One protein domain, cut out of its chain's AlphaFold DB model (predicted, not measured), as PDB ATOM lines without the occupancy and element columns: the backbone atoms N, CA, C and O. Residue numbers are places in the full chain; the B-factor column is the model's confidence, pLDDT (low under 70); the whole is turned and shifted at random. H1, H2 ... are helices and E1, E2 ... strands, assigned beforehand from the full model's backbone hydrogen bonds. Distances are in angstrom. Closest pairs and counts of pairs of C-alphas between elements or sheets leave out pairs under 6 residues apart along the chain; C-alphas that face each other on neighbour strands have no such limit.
ATOM      1  N   ARG A  72     -33.296 -29.248 -32.956       96.31
ATOM      2  CA  ARG A  72     -34.410 -28.418 -33.442       96.31
ATOM      3  C   ARG A  72     -34.767 -28.687 -34.912       96.31
ATOM      4  O   ARG A  72     -35.481 -27.894 -35.530       96.31
ATOM      5  N   SER A  73     -34.257 -29.787 -35.475       97.50
ATOM      6  CA  SER A  73     -34.475 -30.197 -36.863       97.50
ATOM      7  C   SER A  73     -35.406 -31.404 -36.961       97.50
ATOM      8  O   SER A  73     -35.135 -32.457 -36.380       97.50
ATOM      9  N   LEU A  74     -36.479 -31.264 -37.737       98.25
ATOM     10  CA  LEU A  74     -37.395 -32.351 -38.081       98.25
ATOM     11  C   LEU A  74     -37.051 -32.910 -39.464       98.25
ATOM     12  O   LEU A  74     -36.945 -32.164 -40.429       98.25
ATOM     13  N   PHE A  75     -36.945 -34.226 -39.581       97.81
ATOM     14  CA  PHE A  75     -36.742 -34.936 -40.839       97.81
ATOM     15  C   PHE A  75     -37.993 -35.742 -41.164       97.81
ATOM     16  O   PHE A  75     -38.422 -36.564 -40.355       97.81
ATOM     17  N   VAL A  76     -38.558 -35.522 -42.349       96.31
ATOM     18  CA  VAL A  76     -39.700 -36.273 -42.898       96.31
ATOM     19  C   VAL A  76     -39.480 -36.504 -44.391       96.31
ATOM     20  O   VAL A  76     -38.802 -35.714 -45.035       96.31
ATOM     21  N   HIS A  77     -40.033 -37.566 -44.980       93.19
ATOM     22  CA  HIS A  77     -39.778 -37.842 -46.402       93.19
ATOM     23  C   HIS A  77     -40.440 -36.825 -47.344       93.19
ATOM     24  O   HIS A  77     -39.791 -36.369 -48.277       93.19
ATOM     25  N   GLY A  78     -41.703 -36.466 -47.112       91.00
ATOM     26  CA  GLY A  78     -42.468 -35.579 -47.988       91.00
ATOM     27  C   GLY A  78     -42.493 -34.138 -47.507       91.00
ATOM     28  O   GLY A  78     -41.866 -33.264 -48.102       91.00
ATOM     29  N   GLY A  79     -43.209 -33.879 -46.417       91.75
ATOM     30  CA  GLY A  79     -43.416 -32.525 -45.920       91.75
ATOM     31  C   GLY A  79     -44.510 -32.444 -44.866       91.75
ATOM     32  O   GLY A  79     -45.243 -33.406 -44.623       91.75
ATOM     33  N   VAL A  80     -44.609 -31.273 -44.242       93.56
ATOM     34  CA  VAL A  80     -45.612 -30.969 -43.221       93.56
ATOM     35  C   VAL A  80     -46.613 -29.942 -43.732       93.56
ATOM     36  O   VAL A  80     -46.246 -29.008 -44.442       93.56
ATOM     37  N   THR A  81     -47.875 -30.136 -43.377       91.88
ATOM     38  CA  THR A  81     -49.013 -29.276 -43.711       91.88
ATOM     39  C   THR A  81     -49.893 -29.138 -42.478       91.88
ATOM     40  O   THR A  81     -49.757 -29.907 -41.519       91.88
ATOM     41  N   TRP A  82     -50.849 -28.212 -42.506       90.81
ATOM     42  CA  TRP A  82     -51.827 -28.080 -41.418       90.81
ATOM     43  C   TRP A  82     -52.620 -29.374 -41.138       90.81
ATOM     44  O   TRP A  82     -53.145 -29.549 -40.043       90.81
ATOM     45  N   GLN A  83     -52.703 -30.291 -42.111       89.81
ATOM     46  CA  GLN A  83     -53.486 -31.529 -42.017       89.81
ATOM     47  C   GLN A  83     -52.729 -32.697 -41.384       89.81
ATOM     48  O   GLN A  83     -53.360 -33.613 -40.862       89.81
ATOM     49  N   ASN A  84     -51.397 -32.709 -41.482       93.38
ATOM     50  CA  ASN A  84     -50.583 -33.836 -41.024       93.38
ATOM     51  C   ASN A  84     -49.733 -33.519 -39.791       93.38
ATOM     52  O   ASN A  84     -49.315 -34.438 -39.087       93.38
ATOM     53  N   VAL A  85     -49.478 -32.240 -39.519       96.00
ATOM     54  CA  VAL A  85     -48.582 -31.823 -38.447       96.00
ATOM     55  C   VAL A  85     -49.166 -32.204 -37.082       96.00
ATOM     56  O   VAL A  85     -50.324 -31.925 -36.782       96.00
ATOM     57  N   GLY A  86     -48.383 -32.913 -36.268       97.00
ATOM     58  CA  GLY A  86     -48.837 -33.436 -34.975       97.00
ATOM     59  C   GLY A  86     -49.853 -34.582 -35.056       97.00
ATOM     60  O   GLY A  86     -50.238 -35.121 -34.022       97.00
ATOM     61  N   TYR A  87     -50.287 -34.992 -36.247       96.44
ATOM     62  CA  TYR A  87     -51.320 -36.007 -36.420       96.44
ATOM     63  C   TYR A  87     -50.727 -37.395 -36.711       96.44
ATOM     64  O   TYR A  87     -49.859 -37.551 -37.574       96.44
ATOM     65  N   CYS A  88     -51.230 -38.432 -36.039       95.19
ATOM     66  CA  CYS A  88     -50.902 -39.828 -36.327       95.19
ATOM     67  C   CYS A  88     -52.191 -40.649 -36.517       95.19
ATOM     68  O   CYS A  88     -52.982 -40.748 -35.575       95.19
ATOM     69  N   PRO A  89     -52.430 -41.263 -37.692       92.69
ATOM     70  CA  PRO A  89     -53.591 -42.125 -37.889       92.69
ATOM     71  C   PRO A  89     -53.449 -43.441 -37.115       92.69
ATOM     72  O   PRO A  89     -52.340 -43.936 -36.906       92.69
ATOM     73  N   TYR A  90     -54.581 -44.043 -36.749       92.06
ATOM     74  CA  TYR A  90     -54.610 -45.461 -36.376       92.06
ATOM     75  C   TYR A  90     -54.423 -46.340 -37.622       92.06
ATOM     76  O   TYR A  90     -54.710 -45.867 -38.722       92.06
ATOM     77  N   PRO A  91     -53.990 -47.608 -37.501       88.69
ATOM     78  CA  PRO A  91     -53.904 -48.516 -38.645       88.69
ATOM     79  C   PRO A  91     -55.213 -48.585 -39.451       88.69
ATOM     80  O   PRO A  91     -56.303 -48.681 -38.883       88.69
ATOM     81  N   PHE A  92     -55.109 -48.545 -40.783       85.94
ATOM     82  CA  PHE A  92     -56.253 -48.467 -41.699       85.94
ATOM     83  C   PHE A  92     -56.060 -49.329 -42.952       85.94
ATOM     84  O   PHE A  92     -54.942 -49.565 -43.395       85.94
ATOM     85  N   SER A  93     -57.150 -49.775 -43.577       83.00
ATOM     86  CA  SER A  93     -57.064 -50.509 -44.847       83.00
ATOM     87  C   SER A  93     -56.866 -49.573 -46.040       83.00
ATOM     88  O   SER A  93     -57.230 -48.393 -46.003       83.00
ATOM     89  N   ALA A  94     -56.371 -50.108 -47.159       79.69
ATOM     90  CA  ALA A  94     -56.256 -49.336 -48.401       79.69
ATOM     91  C   ALA A  94     -57.619 -48.807 -48.883       79.69
ATOM     92  O   ALA A  94     -57.705 -47.709 -49.428       79.69
ATOM     93  N   ALA A  95     -58.697 -49.562 -48.644       80.94
ATOM     94  CA  ALA A  95     -60.059 -49.146 -48.967       80.94
ATOM     95  C   ALA A  95     -60.522 -47.953 -48.113       80.94
ATOM     96  O   ALA A  95     -61.137 -47.022 -48.640       80.94
ATOM     97  N   ALA A  96     -60.195 -47.955 -46.816       82.19
ATOM     98  CA  ALA A  96     -60.487 -46.834 -45.926       82.19
ATOM     99  C   ALA A  96     -59.733 -45.575 -46.367       82.19
ATOM    100  O   ALA A  96     -60.340 -44.516 -46.469       82.19
ATOM    101  N   ALA A  97     -58.449 -45.700 -46.718       80.50
ATOM    102  CA  ALA A  97     -57.696 -44.584 -47.282       80.50
ATOM    103  C   ALA A  97     -58.356 -44.056 -48.563       80.50
ATOM    104  O   ALA A  97     -58.609 -42.861 -48.666       80.50
ATOM    105  N   TYR A  98     -58.669 -44.943 -49.518       78.00
ATOM    106  CA  TYR A  98     -59.206 -44.570 -50.831       78.00
ATOM    107  C   TYR A  98     -60.549 -43.832 -50.766       78.00
ATOM    108  O   TYR A  98     -60.810 -42.954 -51.583       78.00
ATOM    109  N   SER A  99     -61.401 -44.198 -49.808       79.75
ATOM    110  CA  SER A  99     -62.744 -43.629 -49.646       79.75
ATOM    111  C   SER A  99     -62.805 -42.433 -48.691       79.75
ATOM    112  O   SER A  99     -63.859 -41.807 -48.574       79.75
ATOM    113  N   ALA A 100     -61.702 -42.098 -48.017       76.38
ATOM    114  CA  ALA A 100     -61.675 -41.027 -47.034       76.38
ATOM    115  C   ALA A 100     -61.831 -39.648 -47.695       76.38
ATOM    116  O   ALA A 100     -61.002 -39.220 -48.495       76.38
ATOM    117  N   THR A 101     -62.882 -38.923 -47.314       77.50
ATOM    118  CA  THR A 101     -63.098 -37.510 -47.678       77.50
ATOM    119  C   THR A 101     -62.606 -36.537 -46.602       77.50
ATOM    120  O   THR A 101     -62.634 -35.326 -46.799       77.50
ATOM    121  N   ALA A 102     -62.149 -37.069 -45.468       81.56
ATOM    122  CA  ALA A 102     -61.624 -36.345 -44.319       81.56
ATOM    123  C   ALA A 102     -60.418 -37.100 -43.735       81.56
ATOM    124  O   ALA A 102     -60.043 -38.168 -44.224       81.56
ATOM    125  N   LEU A 103     -59.814 -36.557 -42.675       83.75
ATOM    126  CA  LEU A 103     -58.811 -37.290 -41.906       83.75
ATOM    127  C   LEU A 103     -59.413 -38.608 -41.401       83.75
ATOM    128  O   LEU A 103     -60.550 -38.645 -40.928       83.75
ATOM    129  N   LEU A 104     -58.643 -39.690 -41.513       87.19
ATOM    130  CA  LEU A 104     -59.010 -40.952 -40.881       87.19
ATOM    131  C   LEU A 104     -59.056 -40.793 -39.350       87.19
ATOM    132  O   LEU A 104     -58.629 -39.769 -38.826       87.19
ATOM    133  N   PRO A 105     -59.569 -41.778 -38.602       90.88
ATOM    134  CA  PRO A 105     -59.396 -41.803 -37.157       90.88
ATOM    135  C   PRO A 105     -57.913 -41.856 -36.763       90.88
ATOM    136  O   PRO A 105     -57.120 -42.597 -37.352       90.88
ATOM    137  N   GLY A 106     -57.553 -41.100 -35.733       93.94
ATOM    138  CA  GLY A 106     -56.188 -41.022 -35.231       93.94
ATOM    139  C   GLY A 106     -56.079 -40.147 -33.995       93.94
ATOM    140  O   GLY A 106     -57.080 -39.817 -33.358       93.94
ATOM    141  N   THR A 107     -54.847 -39.788 -33.657       96.38
ATOM    142  CA  THR A 107     -54.508 -38.977 -32.487       96.38
ATOM    143  C   THR A 107     -53.770 -37.712 -32.913       96.38
ATOM    144  O   THR A 107     -52.856 -37.765 -33.734       96.38
ATOM    145  N   MET A 108     -54.161 -36.579 -32.325       97.06
ATOM    146  CA  MET A 108     -53.385 -35.340 -32.366       97.06
ATOM    147  C   MET A 108     -52.451 -35.284 -31.160       97.06
ATOM    148  O   MET A 108     -52.888 -35.417 -30.018       97.06
ATOM    149  N   HIS A 109     -51.175 -35.045 -31.420       98.19
ATOM    150  CA  HIS A 109     -50.121 -34.914 -30.430       98.19
ATOM    151  C   HIS A 109     -49.650 -33.464 -30.394       98.19
ATOM    152  O   HIS A 109     -49.084 -32.970 -31.367       98.19
ATOM    153  N   ALA A 110     -49.838 -32.788 -29.259       97.69
ATOM    154  CA  ALA A 110     -49.333 -31.426 -29.069       97.69
ATOM    155  C   ALA A 110     -47.791 -31.369 -29.072       97.69
ATOM    156  O   ALA A 110     -47.210 -30.380 -29.512       97.69
ATOM    157  N   SER A 111     -47.147 -32.448 -28.615       98.25
ATOM    158  CA  SER A 111     -45.696 -32.606 -28.523       98.25
ATOM    159  C   SER A 111     -45.129 -33.285 -29.774       98.25
ATOM    160  O   SER A 111     -45.490 -34.419 -30.097       98.25
ATOM    161  N   ALA A 112     -44.191 -32.628 -30.457       98.31
ATOM    162  CA  ALA A 112     -43.512 -33.174 -31.628       98.31
ATOM    163  C   ALA A 112     -42.674 -34.429 -31.310       98.31
ATOM    164  O   ALA A 112     -42.731 -35.377 -32.096       98.31
ATOM    165  N   PRO A 113     -41.949 -34.522 -30.173       98.56
ATOM    166  CA  PRO A 113     -41.328 -35.780 -29.755       98.56
ATOM    167  C   PRO A 113     -42.318 -36.950 -29.643       98.56
ATOM    168  O   PRO A 113     -42.020 -38.053 -30.103       98.56
ATOM    169  N   GLU A 114     -43.503 -36.720 -29.067       98.56
ATOM    170  CA  GLU A 114     -44.535 -37.758 -28.937       98.56
ATOM    171  C   GLU A 114     -45.115 -38.141 -30.296       98.56
ATOM    172  O   GLU A 114     -45.272 -39.327 -30.587       98.56
ATOM    173  N   TRP A 115     -45.370 -37.148 -31.148       98.44
ATOM    174  CA  TRP A 115     -45.831 -37.355 -32.515       98.44
ATOM    175  C   TRP A 115     -44.849 -38.203 -33.332       98.44
ATOM    176  O   TRP A 115     -45.235 -39.208 -33.927       98.44
ATOM    177  N   VAL A 116     -43.559 -37.854 -33.314       98.50
ATOM    178  CA  VAL A 116     -42.502 -38.608 -34.008       98.50
ATOM    179  C   VAL A 116     -42.392 -40.031 -33.456       98.50
ATOM    180  O   VAL A 116     -42.242 -40.988 -34.223       98.50
ATOM    181  N   ALA A 117     -42.511 -40.209 -32.137       98.50
ATOM    182  CA  ALA A 117     -42.537 -41.534 -31.526       98.50
ATOM    183  C   ALA A 117     -43.762 -42.356 -31.967       98.50
ATOM    184  O   ALA A 117     -43.621 -43.558 -32.213       98.50
ATOM    185  N   ALA A 118     -44.934 -41.726 -32.098       97.94
ATOM    186  CA  ALA A 118     -46.162 -42.355 -32.578       97.94
ATOM    187  C   ALA A 118     -46.051 -42.777 -34.052       97.94
ATOM    188  O   ALA A 118     -46.302 -43.940 -34.361       97.94
ATOM    189  N   LEU A 119     -45.559 -41.899 -34.935       96.94
ATOM    190  CA  LEU A 119     -45.313 -42.225 -36.346       96.94
ATOM    191  C   LEU A 119     -44.342 -43.403 -36.497       96.94
ATOM    192  O   LEU A 119     -44.590 -44.333 -37.259       96.94
ATOM    193  N   ASN A 120     -43.248 -43.409 -35.734       97.50
ATOM    194  CA  ASN A 120     -42.272 -44.497 -35.799       97.50
ATOM    195  C   ASN A 120     -42.779 -45.798 -35.163       97.50
ATOM    196  O   ASN A 120     -42.344 -46.877 -35.562       97.50
ATOM    197  N   ARG A 121     -43.680 -45.723 -34.178       96.38
ATOM    198  CA  ARG A 121     -44.382 -46.901 -33.649       96.38
ATOM    199  C   ARG A 121     -45.285 -47.502 -34.717       96.38
ATOM    200  O   ARG A 121     -45.173 -48.697 -34.964       96.38
ATOM    201  N   LEU A 122     -46.071 -46.664 -35.390       93.31
ATOM    202  CA  LEU A 122     -46.910 -47.060 -36.515       93.31
ATOM    203  C   LEU A 122     -46.069 -47.741 -37.616       93.31
ATOM    204  O   LEU A 122     -46.446 -48.793 -38.117       93.31
ATOM    205  N   THR A 123     -44.877 -47.225 -37.940       93.88
ATOM    206  CA  THR A 123     -43.949 -47.904 -38.871       93.88
ATOM    207  C   THR A 123     -43.559 -49.306 -38.410       93.88
ATOM    208  O   THR A 123     -43.605 -50.246 -39.202       93.88
ATOM    209  N   ARG A 124     -43.172 -49.470 -37.140       95.12
ATOM    210  CA  ARG A 124     -42.732 -50.772 -36.615       95.12
ATOM    211  C   ARG A 124     -43.864 -51.787 -36.583       95.12
ATOM    212  O   ARG A 124     -43.686 -52.887 -37.088       95.12
ATOM    213  N   GLU A 125     -45.030 -51.398 -36.077       93.19
ATOM    214  CA  GLU A 125     -46.206 -52.272 -36.014       93.19
ATOM    215  C   GLU A 125     -46.611 -52.766 -37.412       93.19
ATOM    216  O   GLU A 125     -47.031 -53.906 -37.586       93.19
ATOM    217  N   GLY A 126     -46.461 -51.926 -38.438       92.19
ATOM    218  CA  GLY A 126     -46.871 -52.273 -39.800       92.19
ATOM    219  C   GLY A 126     -45.854 -53.146 -40.500       92.19
ATOM    220  O   GLY A 126     -46.217 -54.009 -41.299       92.19
ATOM    221  N   PHE A 127     -44.581 -52.948 -40.168       93.31
ATOM    222  CA  PHE A 127     -43.518 -53.841 -40.583       93.31
ATOM    223  C   PHE A 127     -43.692 -55.219 -39.933       93.31
ATOM    224  O   PHE A 127     -43.654 -56.224 -40.634       93.31
ATOM    225  N   GLU A 128     -43.960 -55.279 -38.628       93.12
ATOM    226  CA  GLU A 128     -44.227 -56.527 -37.901       93.12
ATOM    227  C   GLU A 128     -45.461 -57.260 -38.453       93.12
ATOM    228  O   GLU A 128     -45.426 -58.476 -38.650       93.12
ATOM    229  N   GLU A 129     -46.532 -56.531 -38.786       92.12
ATOM    230  CA  GLU A 129     -47.730 -57.108 -39.403       92.12
ATOM    231  C   GLU A 129     -47.450 -57.671 -40.803       92.12
ATOM    232  O   GLU A 129     -47.946 -58.753 -41.137       92.12
ATOM    233  N   TRP A 130     -46.615 -56.987 -41.594       92.19
ATOM    234  CA  TRP A 130     -46.119 -57.495 -42.872       92.19
ATOM    235  C   TRP A 130     -45.262 -58.751 -42.704       92.19
ATOM    236  O   TRP A 130     -45.491 -59.721 -43.420       92.19
ATOM    237  N   VAL A 131     -44.329 -58.779 -41.748       92.12
ATOM    238  CA  VAL A 131     -43.483 -59.956 -41.480       92.12
ATOM    239  C   VAL A 131     -44.328 -61.161 -41.072       92.12
ATOM    240  O   VAL A 131     -44.123 -62.260 -41.583       92.12
ATOM    241  N   ALA A 132     -45.309 -60.958 -40.191       91.56
ATOM    242  CA  ALA A 132     -46.200 -62.028 -39.754       91.56
ATOM    243  C   ALA A 132     -47.117 -62.531 -40.883       91.56
ATOM    244  O   ALA A 132     -47.532 -63.690 -40.877       91.56
ATOM    245  N   HIS A 133     -47.459 -61.670 -41.849       90.19
ATOM    246  CA  HIS A 133     -48.454 -61.969 -42.878       90.19
ATOM    247  C   HIS A 133     -48.132 -61.324 -44.240       90.19
ATOM    248  O   HIS A 133     -48.909 -60.511 -44.744       90.19
ATOM    249  N   PRO A 134     -47.032 -61.712 -44.903       87.38
ATOM    250  CA  PRO A 134     -46.498 -60.987 -46.063       87.38
ATOM    251  C   PRO A 134     -47.367 -61.096 -47.321       87.38
ATOM    252  O   PRO A 134     -47.150 -60.389 -48.308       87.38
ATOM    253  N   HIS A 135     -48.347 -61.997 -47.311       86.00
ATOM    254  CA  HIS A 135     -49.215 -62.281 -48.442       86.00
ATOM    255  C   HIS A 135     -50.621 -61.738 -48.226       86.00
ATOM    256  O   HIS A 135     -51.082 -61.513 -47.106       86.00
ATOM    257  N   ARG A 136     -51.331 -61.555 -49.340       85.00
ATOM    258  CA  ARG A 136     -52.760 -61.276 -49.300       85.00
ATOM    259  C   ARG A 136     -53.486 -62.487 -48.716       85.00
ATOM    260  O   ARG A 136     -53.213 -63.617 -49.121       85.00
ATOM    261  N   ALA A 137     -54.405 -62.246 -47.787       85.38
ATOM    262  CA  ALA A 137     -55.271 -63.283 -47.248       85.38
ATOM    263  C   ALA A 137     -56.069 -63.961 -48.386       85.38
ATOM    264  O   ALA A 137     -56.409 -63.283 -49.363       85.38
ATOM    265  N   PRO A 138     -56.387 -65.268 -48.292       85.88
ATOM    266  CA  PRO A 138     -57.097 -65.991 -49.354       85.88
ATOM    267  C   PRO A 138     -58.463 -65.396 -49.719       85.88
ATOM    268  O   PRO A 138     -58.851 -65.406 -50.883       85.88
ATOM    269  N   ASP A 139     -59.171 -64.838 -48.737       84.56
ATOM    270  CA  ASP A 139     -60.453 -64.139 -48.907       84.56
ATOM    271  C   ASP A 139     -60.298 -62.708 -49.460       84.56
ATOM    272  O   ASP A 139     -61.275 -62.009 -49.721       84.56
ATOM    273  N   GLY A 140     -59.056 -62.255 -49.641       79.62
ATOM    274  CA  GLY A 140     -58.715 -60.936 -50.137       79.62
ATOM    275  C   GLY A 140     -58.951 -59.790 -49.153       79.62
ATOM    276  O   GLY A 140     -58.760 -58.643 -49.573       79.62
ATOM    277  N   SER A 141     -59.328 -60.080 -47.901       78.94
ATOM    278  CA  SER A 141     -59.723 -59.096 -46.879       78.94
ATOM    279  C   SER A 141     -58.565 -58.246 -46.358       78.94
ATOM    280  O   SER A 141     -58.781 -57.127 -45.899       78.94
ATOM    281  N   ARG A 142     -57.333 -58.765 -46.446       79.75
ATOM    282  CA  ARG A 142     -56.127 -58.138 -45.895       79.75
ATOM    283  C   ARG A 142     -54.898 -58.414 -46.748       79.75
ATOM    284  O   ARG A 142     -54.786 -59.471 -47.365       79.75
ATOM    285  N   THR A 143     -53.949 -57.484 -46.736       84.44
ATOM    286  CA  THR A 143     -52.558 -57.695 -47.170       84.44
ATOM    287  C   THR A 143     -51.638 -57.203 -46.055       84.44
ATOM    288  O   THR A 143     -51.875 -56.110 -45.553       84.44
ATOM    289  N   GLY A 144     -50.612 -57.961 -45.662       85.75
ATOM    290  CA  GLY A 144     -49.668 -57.483 -44.647       85.75
ATOM    291  C   GLY A 144     -48.967 -56.188 -45.055       85.75
ATOM    292  O   GLY A 144     -48.623 -55.996 -46.225       85.75
ATOM    293  N   GLY A 145     -48.781 -55.289 -44.096       87.38
ATOM    294  CA  GLY A 145     -48.226 -53.951 -44.276       87.38
ATOM    295  C   GLY A 145     -49.123 -53.016 -45.086       87.38
ATOM    296  O   GLY A 145     -48.639 -52.001 -45.594       87.38
ATOM    297  N   GLU A 146     -50.411 -53.338 -45.269       86.94
ATOM    298  CA  GLU A 146     -51.283 -52.588 -46.179       86.94
ATOM    299  C   GLU A 146     -51.384 -51.107 -45.816       86.94
ATOM    300  O   GLU A 146     -51.375 -50.259 -46.713       86.94
ATOM    301  N   TYR A 147     -51.450 -50.781 -44.527       86.56
ATOM    302  CA  TYR A 147     -51.557 -49.391 -44.106       86.56
ATOM    303  C   TYR A 147     -50.258 -48.619 -44.352       86.56
ATOM    304  O   TYR A 147     -50.329 -47.482 -44.805       86.56
ATOM    305  N   LEU A 148     -49.075 -49.222 -44.152       88.81
ATOM    306  CA  LEU A 148     -47.794 -48.572 -44.462       88.81
ATOM    307  C   LEU A 148     -47.663 -48.313 -45.953       88.81
ATOM    308  O   LEU A 148     -47.297 -47.212 -46.367       88.81
ATOM    309  N   ARG A 149     -48.029 -49.314 -46.763       86.69
ATOM    310  CA  ARG A 149     -48.107 -49.154 -48.212       86.69
ATOM    311  C   ARG A 149     -49.032 -47.994 -48.555       86.69
ATOM    312  O   ARG A 149     -48.646 -47.137 -49.334       86.69
ATOM    313  N   SER A 150     -50.220 -47.943 -47.961       85.25
ATOM    314  CA  SER A 150     -51.208 -46.897 -48.241       85.25
ATOM    315  C   SER A 150     -50.743 -45.516 -47.773       85.25
ATOM    316  O   SER A 150     -50.928 -44.554 -48.504       85.25
ATOM    317  N   PHE A 151     -50.061 -45.414 -46.629       87.75
ATOM    318  CA  PHE A 151     -49.487 -44.165 -46.115       87.75
ATOM    319  C   PHE A 151     -48.411 -43.587 -47.054       87.75
ATOM    320  O   PHE A 151     -48.245 -42.368 -47.139       87.75
ATOM    321  N   ALA A 152     -47.691 -44.458 -47.769       84.69
ATOM    322  CA  ALA A 152     -46.623 -44.108 -48.707       84.69
ATOM    323  C   ALA A 152     -47.081 -43.941 -50.170       84.69
ATOM    324  O   ALA A 152     -46.255 -43.622 -51.026       84.69
ATOM    325  N   TYR A 153     -48.352 -44.202 -50.504       75.88
ATOM    326  CA  TYR A 153     -48.781 -44.358 -51.900       75.88
ATOM    327  C   TYR A 153     -49.681 -43.221 -52.394       75.88
ATOM    328  O   TYR A 153     -50.685 -42.872 -51.788       75.88
TER     329      TYR A 153
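Overview. This is residues 72 to 153 of the 332 residues of an uncharacterized protein of Strigomonas culicis (UniProt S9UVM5). One long helix, H2, runs along most of the length of an elongated model; a very small sheet, E2 and E3, sits beside its first part, and the short helix H3 folds back on its second part as a helical hairpin. The short helix H1 packs on H3 away from H2, the strand E1 is near H2, and residues 133 to 145 form a long loop beyond the last residue of H2. The printed part has 82 residues with three named helices and three named strands, in the order E1 E2 H1 E3 H2 H3; the sheet has the order E2 - E3, antiparallel, and the class is mixed, helices and strands. The whole is only just compact, close to loose, with a radius of gyration of the C-alphas of 13.7 A and spans of 46 by 28 by 20 A.

Arrangement. E2, residues 87 to 89, and E3, residues 106 to 108, are antiparallel neighbours at 167 degrees. N 88 and O 107 are 2.9 A apart and N 107 and O 88 2.8 A, both within hydrogen-bond range. The closest C-alphas of E2 and H2, residues 112 to 132, are those of Cys 88 and Leu 119, 6.1 A apart. H3, residues 146 to 151, touches H2 at residues 123 to 130 alone, with the C-alphas of Gly 126 and Leu 148 closest at 6.0 A. The two helices form a hairpin and run opposite ways at a shallow tilt of 32 degrees, only just short of steep. H1, residues 94 to 99, touches H3 at a steep tilt of 50 degrees, the same way; the C-alphas of Ala 94 and Ser 150 are closest at 5.6 A. H1 and H2 are apart. E1, residues 73 to 76, pairs with no named strand; it is near H2, with 5 pairs of C-alphas within 10 A, and apart from E2. In H1, H2 and H3, every O i to N i+4 pair is within hydrogen-bond range.

Along the chain. H2 is 30.1 A long, from C-alpha 112 at (-43.512, -33.174, -31.628) to C-alpha 132 at (-46.200, -62.028, -39.754). E1 measures 10.0 A, E2 6.7 A, E3 7.0 A, H1 8.7 A and H3 8.6 A. E1 begins at C-alpha 73, (-34.475, -30.197, -36.863), and H3 ends at C-alpha 151, (-49.487, -44.165, -46.115).

Size, cuts and confidence. The two C-alphas farthest apart, those of Arg 72 and Asp 139, are 46.8 A apart. The printed part has no cut. The link from H2 to H3, 13 residues, is long; those from E2 to H1 and from E3 to H2 are tight. The mean pLDDT of the printed part is 90.2, and no printed residue is under 70.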